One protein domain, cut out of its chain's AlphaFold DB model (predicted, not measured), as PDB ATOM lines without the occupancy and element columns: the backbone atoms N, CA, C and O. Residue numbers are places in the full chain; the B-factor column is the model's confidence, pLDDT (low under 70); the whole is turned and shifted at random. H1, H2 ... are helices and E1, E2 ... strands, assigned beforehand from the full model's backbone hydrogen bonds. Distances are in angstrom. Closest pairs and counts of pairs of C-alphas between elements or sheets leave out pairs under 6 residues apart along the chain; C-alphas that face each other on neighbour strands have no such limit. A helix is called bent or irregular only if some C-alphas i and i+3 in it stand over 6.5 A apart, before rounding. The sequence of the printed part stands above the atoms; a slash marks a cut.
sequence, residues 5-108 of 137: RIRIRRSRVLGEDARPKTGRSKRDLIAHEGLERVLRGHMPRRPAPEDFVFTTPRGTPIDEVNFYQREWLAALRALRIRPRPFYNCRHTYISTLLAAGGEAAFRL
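AT A GLANCE: This is residues 5 to 108 of the 137 residues of an uncharacterized protein of Deltaproteobacteria bacterium (UniProt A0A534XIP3). An open, loosely filled frame of three helices, H1, H2 and H3, that stay apart from one another, with a small two-stranded hairpin, E1 and E2, as its only sheet and long loops making up much of the rest. The last residues fold back to the hairpin, where residues 106 to 107 pair with residues 28 to 29 of E2, and residues 87 to 92, of which 88 to 92 belong to H3, stand free. The printed part has 104 residues, with two named strands and three named helices in the order E1, E2, H1, H2, H3; the sheet is antiparallel, in the order E1 - E2. The class is mostly helix, though under half of the residues, 46 of 104, are in named elements. The whole is only just compact, close to loose, with a radius of gyration of the C-alphas of 15.4 A and spans of 41 by 37 by 30 A.

IN THESE COORDINATES: Strand E1, residues 5 to 8, begins at C-alpha 5, (-32.567, 29.238, -27.328). Strand E2, residues 27 to 31, measures 12.1 A from first to last C-alpha. Helix H1, residues 33 to 42, measures 14.6 A. Helix H2, residues 64 to 78, is the longest at 19.8 A and begins at C-alpha 64, (-16.984, 42.278, -42.488). H2 is neither bent nor irregular, but only just: C-alphas 70 and 73 are 6.3 A apart. Helix H3, residues 88 to 99, measures 16.5 A and ends at C-alpha 99, (-45.171, 45.260, -35.163).

HOW THE PARTS SIT: E1 and E2 form a hairpin of antiparallel neighbours, with 143 degrees between their directions. The C-alphas of Arg 7 and Asp 28 face each other at 4.7 A. N 6 and O 29 are within hydrogen-bond range at 2.8 A, as are N 29 and O 6 at 2.8 A. A tight link of 1 residue joins E2 to H1. H1 is apart from E1, from H2 and from H3. H2 is apart from both strands and from H3, and H3 is apart from both strands. Every O i to N i+4 pair is within hydrogen-bond range in H1 and H3; in H2 it is 8 of 11.

THE WHOLE: The two C-alphas farthest apart, those of Arg 58 and Gly 101, are 40.8 A apart, while the first and last printed C-alphas, of Arg 5 and Leu 108, are 11.9 A apart. The printed part has no cut. The links from E1 to E2, 18 residues, and from H1 to H2, 21 residues, are long; the link from H2 to H3, 9 residues, is short. The mean pLDDT of the printed part is 77.2, and the model's confidence is low, under 70, at residues 10 to 28 and 102 to 108.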
ATOM      1  N   ARG A   5     -33.449  28.185 -27.847       72.19
ATOM      2  CA  ARG A   5     -32.567  29.238 -27.328       72.19
ATOM      3  C   ARG A   5     -31.167  29.108 -27.925       72.19
ATOM      4  O   ARG A   5     -30.481  28.123 -27.662       72.19
ATOM      5  N   ILE A   6     -30.730  30.113 -28.678       75.50
ATOM      6  CA  ILE A   6     -29.359  30.233 -29.183       75.50
ATOM      7  C   ILE A   6     -28.568  31.107 -28.217       75.50
ATOM      8  O   ILE A   6     -28.966  32.229 -27.910       75.50
ATOM      9  N   ARG A   7     -27.435  30.599 -27.735       72.56
ATOM     10  CA  ARG A   7     -26.562  31.318 -26.802       72.56
ATOM     11  C   ARG A   7     -25.408  31.942 -27.567       72.56
ATOM     12  O   ARG A   7     -24.528  31.233 -28.040       72.56
ATOM     13  N   ILE A   8     -25.373  33.268 -27.632       73.50
ATOM     14  CA  ILE A   8     -24.227  34.000 -28.169       73.50
ATOM     15  C   ILE A   8     -23.286  34.300 -27.006       73.50
ATOM     16  O   ILE A   8     -23.668  34.928 -26.011       73.50
ATOM     17  N   ARG A   9     -22.063  33.777 -27.098       70.38
ATOM     18  CA  ARG A   9     -21.058  33.842 -26.024       70.38
ATOM     19  C   ARG A   9     -19.737  34.480 -26.453       70.38
ATOM     20  O   ARG A   9     -18.969  34.879 -25.583       70.38
ATOM     21  N   ARG A  10     -19.501  34.622 -27.760       66.44
ATOM     22  CA  ARG A  10     -18.332  35.284 -28.350       66.44
ATOM     23  C   ARG A  10     -18.784  36.281 -29.414       66.44
ATOM     24  O   ARG A  10     -19.836  36.097 -30.020       66.44
ATOM     25  N   SER A  11     -17.996  37.331 -29.608       66.75
ATOM     26  CA  SER A  11     -18.188  38.339 -30.649       66.75
ATOM     27  C   SER A  11     -16.853  38.592 -31.329       66.75
ATOM     28  O   SER A  11     -15.851  38.740 -30.633       66.75
ATOM     29  N   ARG A  12     -16.859  38.690 -32.656       65.81
ATOM     30  CA  ARG A  12     -15.707  39.102 -33.456       65.81
ATOM     31  C   ARG A  12     -15.995  40.481 -34.036       65.81
ATOM     32  O   ARG A  12     -17.089  40.685 -34.556       65.81
ATOM     33  N   VAL A  13     -15.056  41.414 -33.915       60.62
ATOM     34  CA  VAL A  13     -15.175  42.779 -34.454       60.62
ATOM     35  C   VAL A  13     -13.848  43.134 -35.112       60.62
ATOM     36  O   VAL A  13     -12.806  42.949 -34.492       60.62
ATOM     37  N   LEU A  14     -13.879  43.612 -36.361       58.06
ATOM     38  CA  LEU A  14     -12.682  44.019 -37.117       58.06
ATOM     39  C   LEU A  14     -11.567  42.953 -37.152       58.06
ATOM     40  O   LEU A  14     -10.389  43.257 -37.011       58.06
ATOM     41  N   GLY A  15     -11.939  41.682 -37.317       58.50
ATOM     42  CA  GLY A  15     -10.971  40.588 -37.420       58.50
ATOM     43  C   GLY A  15     -10.410  40.086 -36.086       58.50
ATOM     44  O   GLY A  15      -9.805  39.017 -36.082       58.50
ATOM     45  N   GLU A  16     -10.685  40.765 -34.972       53.28
ATOM     46  CA  GLU A  16     -10.265  40.347 -33.636       53.28
ATOM     47  C   GLU A  16     -11.400  39.637 -32.885       53.28
ATOM     48  O   GLU A  16     -12.517  40.151 -32.736       53.28
ATOM     49  N   ASP A  17     -11.100  38.443 -32.367       57.25
ATOM     50  CA  ASP A  17     -11.975  37.722 -31.443       57.25
ATOM     51  C   ASP A  17     -11.828  38.341 -30.043       57.25
ATOM     52  O   ASP A  17     -11.151  37.820 -29.154       57.25
ATOM     53  N   ALA A  18     -12.438  39.505 -29.832       49.88
ATOM     54  CA  ALA A  18     -12.432  40.130 -28.520       49.88
ATOM     55  C   ALA A  18     -13.270  39.294 -27.536       49.88
ATOM     56  O   ALA A  18     -14.460  39.032 -27.761       49.88
ATOM     57  N   ARG A  19     -12.694  38.936 -26.374       42.03
ATOM     58  CA  ARG A  19     -13.519  38.569 -25.209       42.03
ATOM     59  C   ARG A  19     -14.513  39.713 -24.988       42.03
ATOM     60  O   ARG A  19     -14.090  40.872 -24.985       42.03
ATOM     61  N   PRO A  20     -15.815  39.431 -24.813       50.91
ATOM     62  CA  PRO A  20     -16.792  40.490 -24.645       50.91
ATOM     63  C   PRO A  20     -16.387  41.377 -23.463       50.91
ATOM     64  O   PRO A  20     -16.345  40.923 -22.324       50.91
ATOM     65  N   LYS A  21     -16.062  42.641 -23.760       42.72
ATOM     66  CA  LYS A  21     -15.467  43.613 -22.822       42.72
ATOM     67  C   LYS A  21     -16.390  43.965 -21.644       42.72
ATOM     68  O   LYS A  21     -15.969  44.637 -20.714       42.72
ATOM     69  N   THR A  22     -17.642  43.501 -21.677       48.41
ATOM     70  CA  THR A  22     -18.613  43.564 -20.580       48.41
ATOM     71  C   THR A  22     -19.562  42.355 -20.646       48.41
ATOM     72  O   THR A  22     -19.865  41.857 -21.735       48.41
ATOM     73  N   GLY A  23     -20.099  41.904 -19.504       47.41
ATOM     74  CA  GLY A  23     -21.100  40.823 -19.435       47.41
ATOM     75  C   GLY A  23     -22.356  41.045 -20.304       47.41
ATOM     76  O   GLY A  23     -23.008  40.078 -20.693       47.41
ATOM     77  N   ARG A  24     -22.632  42.296 -20.714       48.25
ATOM     78  CA  ARG A  24     -23.764  42.728 -21.569       48.25
ATOM     79  C   ARG A  24     -23.734  42.227 -23.022       48.25
ATOM     80  O   ARG A  24     -24.729  42.370 -23.742       48.25
ATOM     81  N   SER A  25     -22.615  41.675 -23.485       51.47
ATOM     82  CA  SER A  25     -22.516  41.115 -24.842       51.47
ATOM     83  C   SER A  25     -22.935  39.645 -24.920       51.47
ATOM     84  O   SER A  25     -23.174  39.144 -26.017       51.47
ATOM     85  N   LYS A  26     -23.082  38.954 -23.778       60.28
ATOM     86  CA  LYS A  26     -23.713  37.629 -23.735       60.28
ATOM     87  C   LYS A  26     -25.213  37.821 -23.917       60.28
ATOM     88  O   LYS A  26     -25.849  38.523 -23.135       60.28
ATOM     89  N   ARG A  27     -25.775  37.223 -24.962       69.00
ATOM     90  CA  ARG A  27     -27.206  37.340 -25.258       69.00
ATOM     91  C   ARG A  27     -27.761  35.989 -25.639       69.00
ATOM     92  O   ARG A  27     -27.097  35.209 -26.325       69.00
ATOM     93  N   ASP A  28     -28.975  35.743 -25.181       68.75
ATOM     94  CA  ASP A  28     -29.736  34.579 -25.577       68.75
ATOM     95  C   ASP A  28     -30.784  35.045 -26.586       68.75
ATOM     96  O   ASP A  28     -31.547  35.978 -26.330       68.75
ATOM     97  N   LEU A  29     -30.773  34.420 -27.759       72.75
ATOM     98  CA  LEU A  29     -31.753  34.661 -28.805       72.75
ATOM     99  C   LEU A  29     -32.789  33.553 -28.776       72.75
ATOM    100  O   LEU A  29     -32.443  32.368 -28.783       72.75
ATOM    101  N   ILE A  30     -34.059  33.941 -28.784       72.44
ATOM    102  CA  ILE A  30     -35.134  33.004 -29.089       72.44
ATOM    103  C   ILE A  30     -35.186  32.854 -30.609       72.44
ATOM    104  O   ILE A  30     -35.551  33.785 -31.324       72.44
ATOM    105  N   ALA A  31     -34.781  31.688 -31.104       70.88
ATOM    106  CA  ALA A  31     -34.804  31.373 -32.520       70.88
ATOM    107  C   ALA A  31     -36.148  30.762 -32.913       70.88
ATOM    108  O   ALA A  31     -36.648  29.843 -32.257       70.88
ATOM    109  N   HIS A  32     -36.707  31.271 -34.008       74.38
ATOM    110  CA  HIS A  32     -37.806  30.625 -34.710       74.38
ATOM    111  C   HIS A  32     -37.276  29.467 -35.575       74.38
ATOM    112  O   HIS A  32     -36.113  29.472 -35.985       74.38
ATOM    113  N   GLU A  33     -38.133  28.502 -35.903       76.19
ATOM    114  CA  GLU A  33     -37.785  27.278 -36.644       76.19
ATOM    115  C   GLU A  33     -37.086  27.569 -37.986       76.19
ATOM    116  O   GLU A  33     -36.134  26.894 -38.376       76.19
ATOM    117  N   GLY A  34     -37.495  28.644 -38.668       81.12
ATOM    118  CA  GLY A  34     -36.855  29.109 -39.901       81.12
ATOM    119  C   GLY A  34     -35.388  29.512 -39.712       81.12
ATOM    120  O   GLY A  34     -34.545  29.124 -40.518       81.12
ATOM    121  N   LEU A  35     -35.072  30.229 -38.628       81.69
ATOM    122  CA  LEU A  35     -33.702  30.632 -38.306       81.69
ATOM    123  C   LEU A  35     -32.848  29.417 -37.935       81.69
ATOM    124  O   LEU A  35     -31.710  29.308 -38.384       81.69
ATOM    125  N   GLU A  36     -33.398  28.483 -37.157       81.56
ATOM    126  CA  GLU A  36     -32.701  27.237 -36.822       81.56
ATOM    127  C   GLU A  36     -32.332  26.450 -38.083       81.56
ATOM    128  O   GLU A  36     -31.187  26.022 -38.226       81.56
ATOM    129  N   ARG A  37     -33.280  26.290 -39.011       85.31
ATOM    130  CA  ARG A  37     -33.056  25.565 -40.265       85.31
ATOM    131  C   ARG A  37     -31.924  26.181 -41.086       85.31
ATOM    132  O   ARG A  37     -31.062  25.443 -41.554       85.31
ATOM    133  N   VAL A  38     -31.901  27.507 -41.225       86.88
ATOM    134  CA  VAL A  38     -30.828  28.210 -41.946       86.88
ATOM    135  C   VAL A  38     -29.482  27.984 -41.260       86.88
ATOM    136  O   VAL A  38     -28.527  27.575 -41.910       86.88
ATOM    137  N   LEU A  39     -29.407  28.173 -39.939       85.62
ATOM    138  CA  LEU A  39     -28.155  27.990 -39.201       85.62
ATOM    139  C   LEU A  39     -27.628  26.557 -39.312       85.62
ATOM    140  O   LEU A  39     -26.443  26.366 -39.563       85.62
ATOM    141  N   ARG A  40     -28.498  25.550 -39.188       84.12
ATOM    142  CA  ARG A  40     -28.112  24.142 -39.359       84.12
ATOM    143  C   ARG A  40     -27.636  23.823 -40.771       84.12
ATOM    144  O   ARG A  40     -26.753  22.990 -40.911       84.12
ATOM    145  N   GLY A  41     -28.199  24.477 -41.788       86.44
ATOM    146  CA  GLY A  41     -27.768  24.316 -43.177       86.44
ATOM    147  C   GLY A  41     -26.348  24.821 -43.438       86.44
ATOM    148  O   GLY A  41     -25.681  24.305 -44.329       86.44
ATOM    149  N   HIS A  42     -25.875  25.791 -42.651       85.88
ATOM    150  CA  HIS A  42     -24.520  26.338 -42.762       85.88
ATOM    151  C   HIS A  42     -23.521  25.733 -41.767       85.88
ATOM    152  O   HIS A  42     -22.315  25.851 -41.963       85.88
ATOM    153  N   MET A  43     -23.995  25.068 -40.711       84.81
ATOM    154  CA  MET A  43     -23.113  24.395 -39.759       84.81
ATOM    155  C   MET A  43     -22.409  23.186 -40.396       84.81
ATOM    156  O   MET A  43     -23.032  22.424 -41.141       84.81
ATOM    157  N   PRO A  44     -21.132  22.939 -40.054       80.56
ATOM    158  CA  PRO A  44     -20.464  21.703 -40.437       80.56
ATOM    159  C   PRO A  44     -21.169  20.496 -39.804       80.56
ATOM    160  O   PRO A  44     -21.790  20.592 -38.745       80.56
ATOM    161  N   ARG A  45     -21.038  19.317 -40.430       80.44
ATOM    162  CA  ARG A  45     -21.674  18.070 -39.949       80.44
ATOM    163  C   ARG A  45     -21.283  17.701 -38.513       80.44
ATOM    164  O   ARG A  45     -22.059  17.045 -37.824       80.44
ATOM    165  N   ARG A  46     -20.081  18.089 -38.079       81.06
ATOM    166  CA  ARG A  46     -19.555  17.885 -36.723       81.06
ATOM    167  C   ARG A  46     -18.950  19.201 -36.221       81.06
ATOM    168  O   ARG A  46     -17.758  19.400 -36.420       81.06
ATOM    169  N   PRO A  47     -19.757  20.104 -35.643       81.44
ATOM    170  CA  PRO A  47     -19.272  21.403 -35.199       81.44
ATOM    171  C   PRO A  47     -18.450  21.277 -33.915       81.44
ATOM    172  O   PRO A  47     -18.935  20.754 -32.908       81.44
ATOM    173  N   ALA A  48     -17.224  21.787 -33.946       81.25
ATOM    174  CA  ALA A  48     -16.438  22.096 -32.763       81.25
ATOM    175  C   ALA A  48     -16.875  23.451 -32.171       81.25
ATOM    176  O   ALA A  48     -17.405  24.303 -32.891       81.25
ATOM    177  N   PRO A  49     -16.673  23.694 -30.863       76.44
ATOM    178  CA  PRO A  49     -17.051  24.964 -30.244       76.44
ATOM    179  C   PRO A  49     -16.431  26.189 -30.933       76.44
ATOM    180  O   PRO A  49     -17.059  27.246 -30.964       76.44
ATOM    181  N   GLU A  50     -15.213  26.053 -31.458       77.69
ATOM    182  CA  GLU A  50     -14.393  27.060 -32.143       77.69
ATOM    183  C   GLU A  50     -14.806  27.319 -33.594       77.69
ATOM    184  O   GLU A  50     -14.359  28.311 -34.170       77.69
ATOM    185  N   ASP A  51     -15.672  26.482 -34.163       82.44
ATOM    186  CA  ASP A  51     -16.074  26.612 -35.556       82.44
ATOM    187  C   ASP A  51     -16.959  27.840 -35.781       82.44
ATOM    188  O   ASP A  51     -17.867  28.173 -35.008       82.44
ATOM    189  N   PHE A  52     -16.730  28.496 -36.914       83.06
ATOM    190  CA  PHE A  52     -17.596  29.560 -37.394       83.06
ATOM    191  C   PHE A  52     -18.788  28.960 -38.141       83.06
ATOM    192  O   PHE A  52     -18.634  28.087 -38.990       83.06
ATOM    193  N   VAL A  53     -19.992  29.463 -37.852       84.62
ATOM    194  CA  VAL A  53     -21.220  29.047 -38.557       84.62
ATOM    195  C   VAL A  53     -21.252  29.589 -39.986       84.62
ATOM    196  O   VAL A  53     -21.781  28.941 -40.880       84.62
ATOM    197  N   PHE A  54     -20.690  30.779 -40.201       86.62
ATOM    198  CA  PHE A  54     -20.587  31.401 -41.515       86.62
ATOM    199  C   PHE A  54     -19.114  31.552 -41.876       86.62
ATOM    200  O   PHE A  54     -18.376  32.289 -41.218       86.62
ATOM    201  N   THR A  55     -18.701  30.844 -42.918       87.50
ATOM    202  CA  THR A  55     -17.326  30.816 -43.407       87.50
ATOM    203  C   THR A  55     -17.272  31.171 -44.885       87.50
ATOM    204  O   THR A  55     -18.262  31.090 -45.615       87.50
ATOM    205  N   THR A  56     -16.096  31.593 -45.337       85.69
ATOM    206  CA  THR A  56     -15.791  31.681 -46.767       85.69
ATOM    207  C   THR A  56     -15.737  30.272 -47.377       85.69
ATOM    208  O   THR A  56     -15.591  29.294 -46.640       85.69
ATOM    209  N   PRO A  57     -15.741  30.123 -48.716       83.00
ATOM    210  CA  PRO A  57     -15.542  28.818 -49.358       83.00
ATOM    211  C   PRO A  57     -14.242  28.099 -48.956       83.00
ATOM    212  O   PRO A  57     -14.126  26.893 -49.131       83.00
ATOM    213  N   ARG A  58     -13.260  28.830 -48.407       84.31
ATOM    214  CA  ARG A  58     -11.999  28.282 -47.883       84.31
ATOM    215  C   ARG A  58     -12.075  27.885 -46.401       84.31
ATOM    216  O   ARG A  58     -11.055  27.529 -45.824       84.31
ATOM    217  N   GLY A  59     -13.242  27.991 -45.765       82.62
ATOM    218  CA  GLY A  59     -13.448  27.658 -44.353       82.62
ATOM    219  C   GLY A  59     -12.982  28.732 -43.364       82.62
ATOM    220  O   GLY A  59     -13.043  28.518 -42.158       82.62
ATOM    221  N   THR A  60     -12.533  29.898 -43.838       84.06
ATOM    222  CA  THR A  60     -12.085  30.994 -42.964       84.06
ATOM    223  C   THR A  60     -13.259  31.859 -42.496       84.06
ATOM    224  O   THR A  60     -14.299  31.884 -43.162       84.06
ATOM    225  N   PRO A  61     -13.118  32.615 -41.392       84.81
ATOM    226  CA  PRO A  61     -14.133  33.574 -40.969       84.81
ATOM    227  C   PRO A  61     -14.410  34.601 -42.067       84.81
ATOM    228  O   PRO A  61     -13.500  35.014 -42.791       84.81
ATOM    229  N   ILE A  62     -15.665  35.032 -42.167       85.94
ATOM    230  CA  ILE A  62     -16.043  36.125 -43.061       85.94
ATOM    231  C   ILE A  62     -15.480  37.437 -42.511       85.94
ATOM    232  O   ILE A  62     -15.702  37.787 -41.351       85.94
ATOM    233  N   ASP A  63     -14.774  38.170 -43.367       86.56
ATOM    234  CA  ASP A  63     -14.363  39.541 -43.091       86.56
ATOM    235  C   ASP A  63     -15.512  40.514 -43.393       86.56
ATOM    236  O   ASP A  63     -16.110  40.477 -44.470       86.56
ATOM    237  N   GLU A  64     -15.821  41.388 -42.434       83.88
ATOM    238  CA  GLU A  64     -16.984  42.278 -42.488       83.88
ATOM    239  C   GLU A  64     -16.895  43.285 -43.642       83.88
ATOM    240  O   GLU A  64     -17.885  43.519 -44.338       83.88
ATOM    241  N   VAL A  65     -15.706  43.851 -43.879       85.75
ATOM    242  CA  VAL A  65     -15.493  44.863 -44.924       85.75
ATOM    243  C   VAL A  65     -15.633  44.229 -46.302       85.75
ATOM    244  O   VAL A  65     -16.380  44.735 -47.144       85.75
ATOM    245  N   ASN A  66     -14.974  43.090 -46.522       89.12
ATOM    246  CA  ASN A  66     -15.067  42.352 -47.777       89.12
ATOM    247  C   ASN A  66     -16.497  41.877 -48.049       89.12
ATOM    248  O   ASN A  66     -16.981  42.028 -49.170       89.12
ATOM    249  N   PHE A  67     -17.192  41.355 -47.035       90.38
ATOM    250  CA  PHE A  67     -18.591  40.950 -47.165       90.38
ATOM    251  C   PHE A  67     -19.492  42.127 -47.540       90.38
ATOM    252  O   PHE A  67     -20.297  42.019 -48.469       90.38
ATOM    253  N   TYR A  68     -19.336  43.267 -46.859       90.38
ATOM    254  CA  TYR A  68     -20.122  44.459 -47.145       90.38
ATOM    255  C   TYR A  68     -19.921  44.931 -48.592       90.38
ATOM    256  O   TYR A  68     -20.885  45.185 -49.314       90.38
ATOM    257  N   GLN A  69     -18.669  45.023 -49.036       90.88
ATOM    258  CA  GLN A  69     -18.345  45.553 -50.358       90.88
ATOM    259  C   GLN A  69     -18.720  44.599 -51.497       90.88
ATOM    260  O   GLN A  69     -19.264  45.046 -52.507       90.88
ATOM    261  N   ARG A  70     -18.426  43.301 -51.350       92.12
ATOM    262  CA  ARG A  70     -18.551  42.321 -52.439       92.12
ATOM    263  C   ARG A  70     -19.936  41.708 -52.518       92.12
ATOM    264  O   ARG A  70     -20.530  41.708 -53.589       92.12
ATOM    265  N   GLU A  71     -20.455  41.238 -51.391       92.50
ATOM    266  CA  GLU A  71     -21.683  40.442 -51.363       92.50
ATOM    267  C   GLU A  71     -22.901  41.321 -51.079       92.50
ATOM    268  O   GLU A  71     -23.890  41.301 -51.812       92.50
ATOM    269  N   TRP A  72     -22.830  42.158 -50.041       93.25
ATOM    270  CA  TRP A  72     -23.981  42.932 -49.582       93.25
ATOM    271  C   TRP A  72     -24.400  44.020 -50.575       93.25
ATOM    272  O   TRP A  72     -25.563  44.081 -50.975       93.25
ATOM    273  N   LEU A  73     -23.466  44.866 -51.024       93.75
ATOM    274  CA  LEU A  73     -23.777  45.889 -52.028       93.75
ATOM    275  C   LEU A  73     -24.192  45.274 -53.372       93.75
ATOM    276  O   LEU A  73     -25.026  45.848 -54.073       93.75
ATOM    277  N   ALA A  74     -23.652  44.109 -53.742       94.44
ATOM    278  CA  ALA A  74     -24.099  43.384 -54.929       94.44
ATOM    279  C   ALA A  74     -25.547  42.893 -54.781       94.44
ATOM    280  O   ALA A  74     -26.357  43.151 -55.672       94.44
ATOM    281  N   ALA A  75     -25.899  42.291 -53.643       94.12
ATOM    282  CA  ALA A  75     -27.260  41.845 -53.357       94.12
ATOM    283  C   ALA A  75     -28.267  43.008 -53.373       94.12
ATOM    284  O   ALA A  75     -29.320  42.907 -54.003       94.12
ATOM    285  N   LEU A  76     -27.931  44.146 -52.751       94.88
ATOM    286  CA  LEU A  76     -28.789  45.335 -52.778       94.88
ATOM    287  C   LEU A  76     -29.004  45.856 -54.204       94.88
ATOM    288  O   LEU A  76     -30.134  46.184 -54.563       94.88
ATOM    289  N   ARG A  77     -27.954  45.886 -55.038       95.44
ATOM    290  CA  ARG A  77     -28.069  46.295 -56.449       95.44
ATOM    291  C   ARG A  77     -28.962  45.354 -57.251       95.44
ATOM    292  O   ARG A  77     -29.825  45.837 -57.979       95.44
ATOM    293  N   ALA A  78     -28.793  44.041 -57.090       96.00
ATOM    294  CA  ALA A  78     -29.613  43.039 -57.773       96.00
ATOM    295  C   ALA A  78     -31.104  43.177 -57.416       96.00
ATOM    296  O   ALA A  78     -31.965  43.062 -58.283       96.00
ATOM    297  N   LEU A  79     -31.399  43.509 -56.157       95.25
ATOM    298  CA  LEU A  79     -32.758  43.739 -55.658       95.25
ATOM    299  C   LEU A  79     -33.267  45.176 -55.876       95.25
ATOM    300  O   LEU A  79     -34.373  45.496 -55.449       95.25
ATOM    301  N   ARG A  80     -32.479  46.052 -56.522       95.88
ATOM    302  CA  ARG A  80     -32.781  47.484 -56.732       95.88
ATOM    303  C   ARG A  80     -33.071  48.255 -55.435       95.88
ATOM    304  O   ARG A  80     -33.844  49.211 -55.418       95.88
ATOM    305  N   ILE A  81     -32.423  47.865 -54.342       93.31
ATOM    306  CA  ILE A  81     -32.509  48.535 -53.045       93.31
ATOM    307  C   ILE A  81     -31.368  49.553 -52.939       93.31
ATOM    308  O   ILE A  81     -30.220  49.260 -53.281       93.31
ATOM    309  N   ARG A  82     -31.661  50.758 -52.430       92.94
ATOM    310  CA  ARG A  82     -30.638  51.788 -52.171       92.94
ATOM    311  C   ARG A  82     -29.523  51.219 -51.272       92.94
ATOM    312  O   ARG A  82     -29.851  50.557 -50.288       92.94
ATOM    313  N   PRO A  83     -28.234  51.523 -51.523       91.44
ATOM    314  CA  PRO A  83     -27.145  51.119 -50.638       91.44
ATOM    315  C   PRO A  83     -27.392  51.556 -49.191       91.44
ATOM    316  O   PRO A  83     -27.635  52.738 -48.929       91.44
ATOM    317  N   ARG A  84     -27.338  50.609 -48.248       90.44
ATOM    318  CA  ARG A  84     -27.451  50.882 -46.807       90.44
ATOM    319  C   ARG A  84     -26.502  49.993 -46.002       90.44
ATOM    320  O   ARG A  84     -26.227  48.879 -46.443       90.44
ATOM    321  N   PRO A  85     -26.074  50.417 -44.801       86.75
ATOM    322  CA  PRO A  85     -25.287  49.581 -43.897       86.75
ATOM    323  C   PRO A  85     -25.993  48.271 -43.535       86.75
ATOM    324  O   PRO A  85     -27.200  48.262 -43.280       86.75
ATOM    325  N   PHE A  86     -25.224  47.182 -43.430       83.31
ATOM    326  CA  PHE A  86     -25.738  45.869 -43.022       83.31
ATOM    327  C   PHE A  86     -26.410  45.907 -41.639       83.31
ATOM    328  O   PHE A  86     -27.446  45.279 -41.420       83.31
ATOM    329  N   TYR A  87     -25.883  46.738 -40.731       81.88
ATOM    330  CA  TYR A  87     -26.427  46.964 -39.389       81.88
ATOM    331  C   TYR A  87     -27.916  47.372 -39.379       81.88
ATOM    332  O   TYR A  87     -28.640  47.047 -38.435       81.88
ATOM    333  N   ASN A  88     -28.427  47.987 -40.452       85.31
ATOM    334  CA  ASN A  88     -29.838  48.370 -40.545       85.31
ATOM    335  C   ASN A  88     -30.791  47.165 -40.557       85.31
ATOM    336  O   ASN A  88     -31.943  47.312 -40.150       85.31
ATOM    337  N   CYS A  89     -30.330  45.972 -40.954       84.94
ATOM    338  CA  CYS A  89     -31.140  44.751 -40.905       84.94
ATOM    339  C   CYS A  89     -31.612  44.443 -39.485       84.94
ATOM    340  O   CYS A  89     -32.736  43.986 -39.291       84.94
ATOM    341  N   ARG A  90     -30.785  44.750 -38.479       82.50
ATOM    342  CA  ARG A  90     -31.153  44.574 -37.074       82.50
ATOM    343  C   ARG A  90     -32.325  45.470 -36.690       82.50
ATOM    344  O   ARG A  90     -33.240  45.006 -36.019       82.50
ATOM    345  N   HIS A  91     -32.290  46.732 -37.110       82.44
ATOM    346  CA  HIS A  91     -33.367  47.682 -36.844       82.44
ATOM    347  C   HIS A  91     -34.664  47.236 -37.510       82.44
ATOM    348  O   HIS A  91     -35.683  47.150 -36.837       82.44
ATOM    349  N   THR A  92     -34.604  46.856 -38.789       84.94
ATOM    350  CA  THR A  92     -35.766  46.319 -39.506       84.94
ATOM    351  C   THR A  92     -36.319  45.072 -38.819       84.94
ATOM    352  O   THR A  92     -37.514  45.019 -38.563       84.94
ATOM    353  N   TYR A  93     -35.467  44.117 -38.435       83.44
ATOM    354  CA  TYR A  93     -35.905  42.908 -37.736       83.44
ATOM    355  C   TYR A  93     -36.623  43.222 -36.417       83.44
ATOM    356  O   TYR A  93     -37.691  42.675 -36.160       83.44
ATOM    357  N   ILE A  94     -36.065  44.119 -35.596       81.12
ATOM    358  CA  ILE A  94     -36.686  44.531 -34.328       81.12
ATOM    359  C   ILE A  94     -38.037  45.202 -34.591       81.12
ATOM    360  O   ILE A  94     -39.024  44.818 -33.971       81.12
ATOM    361  N   SER A  95     -38.100  46.163 -35.515       82.94
ATOM    362  CA  SER A  95     -39.342  46.868 -35.844       82.94
ATOM    363  C   SER A  95     -40.421  45.923 -36.376       82.94
ATOM    364  O   SER A  95     -41.562  46.007 -35.935       82.94
ATOM    365  N   THR A  96     -40.073  44.990 -37.269       83.62
ATOM    366  CA  THR A  96     -41.013  43.991 -37.800       83.62
ATOM    367  C   THR A  96     -41.505  43.041 -36.710       83.62
ATOM    368  O   THR A  96     -42.692  42.737 -36.663       83.62
ATOM    369  N   LEU A  97     -40.622  42.598 -35.808       78.06
ATOM    370  CA  LEU A  97     -40.997  41.713 -34.706       78.06
ATOM    371  C   LEU A  97     -41.956  42.399 -33.721       78.06
ATOM    372  O   LEU A  97     -42.953  41.798 -33.333       78.06
ATOM    373  N   LEU A  98     -41.677  43.656 -33.361       80.00
ATOM    374  CA  LEU A  98     -42.540  44.448 -32.480       80.00
ATOM    375  C   LEU A  98     -43.903  44.726 -33.123       80.00
ATOM    376  O   LEU A  98     -44.928  44.593 -32.462       80.00
ATOM    377  N   ALA A  99     -43.929  45.057 -34.419       81.75
ATOM    378  CA  ALA A  99     -45.171  45.260 -35.163       81.75
ATOM    379  C   ALA A  99     -46.031  43.986 -35.245       81.75
ATOM    380  O   ALA A  99     -47.253  44.071 -35.261       81.75
ATOM    381  N   ALA A 100     -45.404  42.806 -35.246       81.19
ATOM    382  CA  ALA A 100     -46.088  41.514 -35.194       81.19
ATOM    383  C   ALA A 100     -46.539  41.103 -33.774       81.19
ATOM    384  O   ALA A 100     -46.975  39.970 -33.581       81.19
ATOM    385  N   GLY A 101     -46.409  41.984 -32.771       74.19
ATOM    386  CA  GLY A 101     -46.783  41.710 -31.378       74.19
ATOM    387  C   GLY A 101     -45.792  40.822 -30.616       74.19
ATOM    388  O   GLY A 101     -46.110  40.328 -29.537       74.19
ATOM    389  N   GLY A 102     -44.596  40.591 -31.164       68.19
ATOM    390  CA  GLY A 102     -43.555  39.801 -30.513       68.19
ATOM    391  C   GLY A 102     -42.750  40.614 -29.499       68.19
ATOM    392  O   GLY A 102     -42.410  41.772 -29.736       68.19
ATOM    393  N   GLU A 103     -42.357  39.988 -28.389       62.84
ATOM    394  CA  GLU A 103     -41.320  40.551 -27.522       62.84
ATOM    395  C   GLU A 103     -39.971  40.563 -28.253       62.84
ATOM    396  O   GLU A 103     -39.644  39.638 -29.002       62.84
ATOM    397  N   ALA A 104     -39.151  41.591 -28.011       56.75
ATOM    398  CA  ALA A 104     -37.800  41.643 -28.554       56.75
ATOM    399  C   ALA A 104     -37.051  40.347 -28.195       56.75
ATOM    400  O   ALA A 104     -36.742  40.097 -27.032       56.75
ATOM    401  N   ALA A 105     -36.709  39.540 -29.206       56.62
ATOM    402  CA  ALA A 105     -36.074  38.221 -29.063       56.62
ATOM    403  C   ALA A 105     -34.692  38.236 -28.367       56.62
ATOM    404  O   ALA A 105     -34.032  37.202 -28.263       56.62
ATOM    405  N   PHE A 106     -34.242  39.406 -27.913       56.66
ATOM    406  CA  PHE A 106     -32.997  39.657 -27.211       56.66
ATOM    407  C   PHE A 106     -33.262  39.717 -25.704       56.66
ATOM    408  O   PHE A 106     -33.323  40.799 -25.122       56.66
ATOM    409  N   ARG A 107     -33.383  38.557 -25.057       49.69
ATOM    410  CA  ARG A 107     -33.441  38.503 -23.594       49.69
ATOM    411  C   ARG A 107     -32.011  38.480 -23.050       49.69
ATOM    412  O   ARG A 107     -31.189  37.653 -23.455       49.69
ATOM    413  N   LEU A 108     -31.684  39.417 -22.160       45.31
ATOM    414  CA  LEU A 108     -30.457  39.316 -21.367       45.31
ATOM    415  C   LEU A 108     -30.582  38.075 -20.467       45.31
ATOM    416  O   LEU A 108     -31.671  37.833 -19.943       45.31
TER     417      LEU A 108